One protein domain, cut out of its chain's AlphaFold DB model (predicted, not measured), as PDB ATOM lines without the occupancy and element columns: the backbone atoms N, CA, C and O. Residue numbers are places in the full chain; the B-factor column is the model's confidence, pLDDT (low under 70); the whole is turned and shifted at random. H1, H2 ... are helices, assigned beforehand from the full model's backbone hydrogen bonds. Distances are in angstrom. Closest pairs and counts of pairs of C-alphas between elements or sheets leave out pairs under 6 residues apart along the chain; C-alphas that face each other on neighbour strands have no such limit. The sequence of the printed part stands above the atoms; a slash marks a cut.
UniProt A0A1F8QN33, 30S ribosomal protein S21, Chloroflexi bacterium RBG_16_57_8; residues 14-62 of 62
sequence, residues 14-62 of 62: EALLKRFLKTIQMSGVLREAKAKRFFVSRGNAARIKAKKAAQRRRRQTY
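This is residues 14 to 62 of the 62 residues of the protein "30S ribosomal protein S21" of Chloroflexi bacterium RBG_16_57_8 (UniProt A0A1F8QN33). An open, flat V of three helices: H1 and H2 follow one another as one kinked arm, and after the turn at residues 37 to 41 the longest helix, H3, makes the other arm. The space between the arms is empty, and no helix touches another. The printed part has 49 residues with three named helices, H1, H2 and H3 in that order, and no named strand; the class is all helix. It is only just extended, close to loose, with a radius of gyration of the C-alphas of 14.7 A, and the C-alphas span 42 by 33 by 10 A.

H1 is residues 14 to 27, 19.9 A from first to last C-alpha, and begins with C-alpha 14 at (-42.513, -39.764, -4.083). H2 is residues 29 to 36, with C-alpha 36 at (-34.722, -10.249, -8.093). H3 is residues 42 to 58, 24.7 A long by the same measure, and ends with C-alpha 58 at (-16.112, -24.512, -18.452).

H1 and H2 are close but not clearly touching; their closest C-alphas, those of Ile 24 and Leu 30, are 7.6 A apart. They run the same way at a steep tilt of 38 degrees, only just steep. H1 and H3 are apart. H2 and H3 are apart too, though they follow each other in the chain. In H1, H2 and H3 every O i to N i+4 pair is within hydrogen-bond range.

The C-alphas farthest apart, those of Glu 14 and Gly 43, are 43.0 A from each other. Residues 14 to 34 stand free, of which 14 to 27 belong to H1 and 29 to 34 to H2; so do residues 49 to 62, of which 49 to 58 belong to H3. The links from H1 to H2, one residue, and from H2 to H3, five residues, are tight. The printed part has no cut and ends at Tyr 62, the chain's last residue. The mean pLDDT of the printed part is 92.8, and one residue, 62, is under 70.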
ATOM      1  N   GLU A  14     -43.883 -40.142  -3.727       95.00
ATOM      2  CA  GLU A  14     -42.513 -39.764  -4.083       95.00
ATOM      3  C   GLU A  14     -42.359 -39.394  -5.564       95.00
ATOM      4  O   GLU A  14     -41.624 -38.461  -5.905       95.00
ATOM      5  N   ALA A  15     -43.041 -40.114  -6.459       94.50
ATOM      6  CA  ALA A  15     -43.011 -39.835  -7.891       94.50
ATOM      7  C   ALA A  15     -43.662 -38.478  -8.205       94.50
ATOM      8  O   ALA A  15     -43.097 -37.686  -8.973       94.50
ATOM      9  N   LEU A  16     -44.762 -38.157  -7.515       94.88
ATOM     10  CA  LEU A  16     -45.404 -36.847  -7.582       94.88
ATOM     11  C   LEU A  16     -44.438 -35.723  -7.171       94.88
ATOM     12  O   LEU A  16     -44.270 -34.744  -7.907       94.88
ATOM     13  N   LEU A  17     -43.742 -35.879  -6.038       95.00
ATOM     14  CA  LEU A  17     -42.766 -34.895  -5.554       95.00
ATOM     15  C   LEU A  17     -41.607 -34.696  -6.536       95.00
ATOM     16  O   LEU A  17     -41.213 -33.561  -6.808       95.00
ATOM     17  N   LYS A  18     -41.082 -35.775  -7.128       94.56
ATOM     18  CA  LYS A  18     -40.016 -35.685  -8.142       94.56
ATOM     19  C   LYS A  18     -40.462 -34.883  -9.362       94.56
ATOM     20  O   LYS A  18     -39.706 -34.038  -9.850       94.56
ATOM     21  N   ARG A  19     -41.690 -35.101  -9.842       94.00
ATOM     22  CA  ARG A  19     -42.270 -34.313 -10.938       94.00
ATOM     23  C   ARG A  19     -42.428 -32.851 -10.562       94.00
ATOM     24  O   ARG A  19     -41.998 -31.995 -11.329       94.00
ATOM     25  N   PHE A  20     -42.988 -32.570  -9.391       93.19
ATOM     26  CA  PHE A  20     -43.143 -31.210  -8.889       93.19
ATOM     27  C   PHE A  20     -41.806 -30.464  -8.830       93.19
ATOM     28  O   PHE A  20     -41.667 -29.382  -9.406       93.19
ATOM     29  N   LEU A  21     -40.783 -31.082  -8.234       93.56
ATOM     30  CA  LEU A  21     -39.437 -30.515  -8.168       93.56
ATOM     31  C   LEU A  21     -38.854 -30.269  -9.562       93.56
ATOM     32  O   LEU A  21     -38.293 -29.200  -9.806       93.56
ATOM     33  N   LYS A  22     -39.023 -31.212 -10.498       93.19
ATOM     34  CA  LYS A  22     -38.578 -31.051 -11.888       93.19
ATOM     35  C   LYS A  22     -39.288 -29.880 -12.573       93.19
ATOM     36  O   LYS A  22     -38.616 -29.059 -13.195       93.19
ATOM     37  N   THR A  23     -40.606 -29.751 -12.417       93.06
ATOM     38  CA  THR A  23     -41.391 -28.632 -12.965       93.06
ATOM     39  C   THR A  23     -40.903 -27.293 -12.409       93.06
ATOM     40  O   THR A  23     -40.637 -26.369 -13.179       93.06
ATOM     41  N   ILE A  24     -40.681 -27.191 -11.093       91.50
ATOM     42  CA  ILE A  24     -40.134 -25.981 -10.458       91.50
ATOM     43  C   ILE A  24     -38.739 -25.656 -10.990       91.50
ATOM     44  O   ILE A  24     -38.470 -24.510 -11.360       91.50
ATOM     45  N   GLN A  25     -37.848 -26.643 -11.058       91.31
ATOM     46  CA  GLN A  25     -36.488 -26.450 -11.558       91.31
ATOM     47  C   GLN A  25     -36.481 -25.983 -13.018       91.31
ATOM     48  O   GLN A  25     -35.737 -25.059 -13.354       91.31
ATOM     49  N   MET A  26     -37.335 -26.568 -13.864       90.88
ATOM     50  CA  MET A  26     -37.488 -26.177 -15.268       90.88
ATOM     51  C   MET A  26     -38.099 -24.782 -15.421       90.88
ATOM     52  O   MET A  26     -37.635 -24.015 -16.263       90.88
ATOM     53  N   SER A  27     -39.087 -24.427 -14.593       92.88
ATOM     54  CA  SER A  27     -39.687 -23.083 -14.594       92.88
ATOM     55  C   SER A  27     -38.675 -21.998 -14.218       92.88
ATOM     56  O   SER A  27     -38.775 -20.860 -14.664       92.88
ATOM     57  N   GLY A  28     -37.684 -22.337 -13.387       91.62
ATOM     58  CA  GLY A  28     -36.681 -21.395 -12.912       91.62
ATOM     59  C   GLY A  28     -37.202 -20.368 -11.902       91.62
ATOM     60  O   GLY A  28     -36.439 -19.468 -11.546       91.62
ATOM     61  N   VAL A  29     -38.434 -20.508 -11.395       91.81
ATOM     62  CA  VAL A  29     -39.086 -19.528 -10.503       91.81
ATOM     63  C   VAL A  29     -38.229 -19.168  -9.282       91.81
ATOM     64  O   VAL A  29     -38.020 -17.993  -8.988       91.81
ATOM     65  N   LEU A  30     -37.606 -20.159  -8.635       92.19
ATOM     66  CA  LEU A  30     -36.722 -19.933  -7.483       92.19
ATOM     67  C   LEU A  30     -35.438 -19.182  -7.866       92.19
ATOM     68  O   LEU A  30     -34.930 -18.353  -7.106       92.19
ATOM     69  N   ARG A  31     -34.902 -19.448  -9.064       91.38
ATOM     70  CA  ARG A  31     -33.711 -18.763  -9.584       91.38
ATOM     71  C   ARG A  31     -34.020 -17.298  -9.869       91.38
ATOM     72  O   ARG A  31     -33.176 -16.446  -9.595       91.38
ATOM     73  N   GLU A  32     -35.195 -17.016 -10.419       92.19
ATOM     74  CA  GLU A  32     -35.644 -15.653 -10.695       92.19
ATOM     75  C   GLU A  32     -35.942 -14.876  -9.421       92.19
ATOM     76  O   GLU A  32     -35.431 -13.768  -9.272       92.19
ATOM     77  N   ALA A  33     -36.675 -15.472  -8.478       94.00
ATOM     78  CA  ALA A  33     -36.942 -14.868  -7.176       94.00
ATOM     79  C   ALA A  33     -35.631 -14.493  -6.466       94.00
ATOM     80  O   ALA A  33     -35.448 -13.355  -6.036       94.00
ATOM     81  N   LYS A  34     -34.647 -15.404  -6.449       93.06
ATOM     82  CA  LYS A  34     -33.316 -15.122  -5.893       93.06
ATOM     83  C   LYS A  34     -32.582 -14.007  -6.646       93.06
ATOM     84  O   LYS A  34     -31.898 -13.206  -6.016       93.06
ATOM     85  N   ALA A  35     -32.684 -13.964  -7.974       91.50
ATOM     86  CA  ALA A  35     -32.030 -12.940  -8.790       91.50
ATOM     87  C   ALA A  35     -32.652 -11.547  -8.606       91.50
ATOM     88  O   ALA A  35     -31.932 -10.559  -8.708       91.50
ATOM     89  N   LYS A  36     -33.957 -11.483  -8.319       93.38
ATOM     90  CA  LYS A  36     -34.722 -10.249  -8.093       93.38
ATOM     91  C   LYS A  36     -34.768  -9.815  -6.620       93.38
ATOM     92  O   LYS A  36     -35.308  -8.756  -6.336       93.38
ATOM     93  N   ARG A  37     -34.191 -10.594  -5.691       95.50
ATOM     94  CA  ARG A  37     -34.209 -10.315  -4.240       95.50
ATOM     95  C   ARG A  37     -33.647  -8.937  -3.873       95.50
ATOM     96  O   ARG A  37     -34.091  -8.348  -2.898       95.50
ATOM     97  N   PHE A  38     -32.663  -8.452  -4.624       95.00
ATOM     98  CA  PHE A  38     -32.040  -7.151  -4.403       95.00
ATOM     99  C   PHE A  38     -31.923  -6.380  -5.712       95.00
ATOM    100  O   PHE A  38     -31.813  -6.976  -6.787       95.00
ATOM    101  N   PHE A  39     -31.879  -5.053  -5.605       95.38
ATOM    102  CA  PHE A  39     -31.544  -4.200  -6.733       95.38
ATOM    103  C   PHE A  39     -30.110  -4.472  -7.205       95.38
ATOM    104  O   PHE A  39     -29.169  -4.538  -6.413       95.38
ATOM    105  N   VAL A  40     -29.942  -4.609  -8.517       94.50
ATOM    106  CA  VAL A  40     -28.641  -4.780  -9.163       94.50
ATOM    107  C   VAL A  40     -28.570  -3.807 -10.329       94.50
ATOM    108  O   VAL A  40     -29.398  -3.849 -11.236       94.50
ATOM    109  N   SER A  41     -27.555  -2.945 -10.329       96.62
ATOM    110  CA  SER A  41     -27.319  -2.011 -11.433       96.62
ATOM    111  C   SER A  41     -27.024  -2.744 -12.748       96.62
ATOM    112  O   SER A  41     -26.523  -3.873 -12.760       96.62
ATOM    113  N   ARG A  42     -27.271  -2.080 -13.887       94.69
ATOM    114  CA  ARG A  42     -27.068  -2.666 -15.228       94.69
ATOM    115  C   ARG A  42     -25.648  -3.215 -15.428       94.69
ATOM    116  O   ARG A  42     -25.485  -4.312 -15.961       94.69
ATOM    117  N   GLY A  43     -24.632  -2.497 -14.942       96.38
ATOM    118  CA  GLY A  43     -23.232  -2.928 -15.020       96.38
ATOM    119  C   GLY A  43     -22.950  -4.198 -14.211       96.38
ATOM    120  O   GLY A  43     -22.327  -5.136 -14.713       96.38
ATOM    121  N   ASN A  44     -23.468  -4.283 -12.983       94.88
ATOM    122  CA  ASN A  44     -23.311  -5.481 -12.158       94.88
ATOM    123  C   ASN A  44     -24.082  -6.676 -12.734       94.88
ATOM    124  O   ASN A  44     -23.553  -7.790 -12.755       94.88
ATOM    125  N   ALA A  45     -25.275  -6.454 -13.291       94.12
ATOM    126  CA  ALA A  45     -26.035  -7.493 -13.979       94.12
ATOM    127  C   ALA A  45     -25.260  -8.067 -15.183       94.12
ATOM    128  O   ALA A  45     -25.187  -9.290 -15.344       94.12
ATOM    129  N   ALA A  46     -24.613  -7.208 -15.982       95.75
ATOM    130  CA  ALA A  46     -23.774  -7.625 -17.107       95.75
ATOM    131  C   ALA A  46     -22.566  -8.465 -16.654       95.75
ATOM    132  O   ALA A  46     -22.331  -9.548 -17.196       95.75
ATOM    133  N   ARG A  47     -21.856  -8.031 -15.601       96.44
ATOM    134  CA  ARG A  47     -20.726  -8.780 -15.016       96.44
ATOM    135  C   ARG A  47     -21.153 -10.155 -14.501       96.44
ATOM    136  O   ARG A  47     -20.497 -11.157 -14.788       96.44
ATOM    137  N   ILE A  48     -22.281 -10.232 -13.792       94.19
ATOM    138  CA  ILE A  48     -22.840 -11.500 -13.296       94.19
ATOM    139  C   ILE A  48     -23.200 -12.428 -14.464       94.19
ATOM    140  O   ILE A  48     -22.907 -13.626 -14.403       94.19
ATOM    141  N   LYS A  49     -23.810 -11.899 -15.535       94.00
ATOM    142  CA  LYS A  49     -24.163 -12.672 -16.737       94.00
ATOM    143  C   LYS A  49     -22.916 -13.231 -17.428       94.00
ATOM    144  O   LYS A  49     -22.881 -14.428 -17.712       94.00
ATOM    145  N   ALA A  50     -21.886 -12.407 -17.631       96.50
ATOM    146  CA  ALA A  50     -20.620 -12.825 -18.236       96.50
ATOM    147  C   ALA A  50     -19.927 -13.924 -17.413       96.50
ATOM    148  O   ALA A  50     -19.575 -14.975 -17.953       96.50
ATOM    149  N   LYS A  51     -19.831 -13.743 -16.086       96.44
ATOM    150  CA  LYS A  51     -19.254 -14.740 -15.170       96.44
ATOM    151  C   LYS A  51     -20.004 -16.076 -15.226       96.44
ATOM    152  O   LYS A  51     -19.377 -17.128 -15.343       96.44
ATOM    153  N   LYS A  52     -21.342 -16.049 -15.186       93.69
ATOM    154  CA  LYS A  52     -22.178 -17.262 -15.283       93.69
ATOM    155  C   LYS A  52     -22.029 -17.965 -16.635       93.69
ATOM    156  O   LYS A  52     -21.987 -19.192 -16.669       93.69
ATOM    157  N   ALA A  53     -21.931 -17.214 -17.733       94.69
ATOM    158  CA  ALA A  53     -21.730 -17.779 -19.067       94.69
ATOM    159  C   ALA A  53     -20.368 -18.482 -19.189       94.69
ATOM    160  O   ALA A  53     -20.312 -19.627 -19.632       94.69
ATOM    161  N   ALA A  54     -19.293 -17.840 -18.719       95.94
ATOM    162  CA  ALA A  54     -17.963 -18.445 -18.668       95.94
ATOM    163  C   ALA A  54     -17.950 -19.725 -17.812       95.94
ATOM    164  O   ALA A  54     -17.411 -20.745 -18.236       95.94
ATOM    165  N   GLN A  55     -18.606 -19.710 -16.645       94.75
ATOM    166  CA  GLN A  55     -18.718 -20.893 -15.787       94.75
ATOM    167  C   GLN A  55     -19.491 -22.037 -16.460       94.75
ATOM    168  O   GLN A  55     -19.102 -23.192 -16.319       94.75
ATOM    169  N   ARG A  56     -20.567 -21.737 -17.201       92.81
ATOM    170  CA  ARG A  56     -21.319 -22.755 -17.949       92.81
ATOM    171  C   ARG A  56     -20.459 -23.397 -19.037       92.81
ATOM    172  O   ARG A  56     -20.465 -24.617 -19.126       92.81
ATOM    173  N   ARG A  57     -19.706 -22.603 -19.808       93.19
ATOM    174  CA  ARG A  57     -18.800 -23.123 -20.850       93.19
ATOM    175  C   ARG A  57     -17.744 -24.059 -20.262       93.19
ATOM    176  O   ARG A  57     -17.588 -25.163 -20.755       93.19
ATOM    177  N   ARG A  58     -17.110 -23.671 -19.148       93.44
ATOM    178  CA  ARG A  58     -16.112 -24.512 -18.452       93.44
ATOM    179  C   ARG A  58     -16.651 -25.868 -17.990       93.44
ATOM    180  O   ARG A  58     -15.889 -26.817 -17.907       93.44
ATOM    181  N   ARG A  59     -17.943 -25.956 -17.657       92.50
ATOM    182  CA  ARG A  59     -18.591 -27.213 -17.238       92.50
ATOM    183  C   ARG A  59     -18.998 -28.114 -18.407       92.50
ATOM    184  O   ARG A  59     -19.407 -29.230 -18.151       92.50
ATOM    185  N   GLN A  60     -18.990 -27.608 -19.642       88.31
ATOM    186  CA  GLN A  60     -19.324 -28.385 -20.844       88.31
ATOM    187  C   GLN A  60     -18.087 -29.000 -21.504       88.31
ATOM    188  O   GLN A  60     -18.219 -29.907 -22.310       88.31
ATOM    189  N   THR A  61     -16.902 -28.463 -21.208       80.69
ATOM    190  CA  THR A  61     -15.620 -28.877 -21.794       80.69
ATOM    191  C   THR A  61     -14.922 -30.008 -21.033       80.69
ATOM    192  O   THR A  61     -13.801 -30.349 -21.388       80.69
ATOM    193  N   TYR A  62     -15.536 -30.540 -19.976       55.97
ATOM    194  CA  TYR A  62     -15.051 -31.659 -19.162       55.97
ATOM    195  C   TYR A  62     -16.155 -32.709 -19.113       55.97
ATOM    196  O   TYR A  62     -15.831 -33.908 -19.203       55.97
TER     197      TYR A  62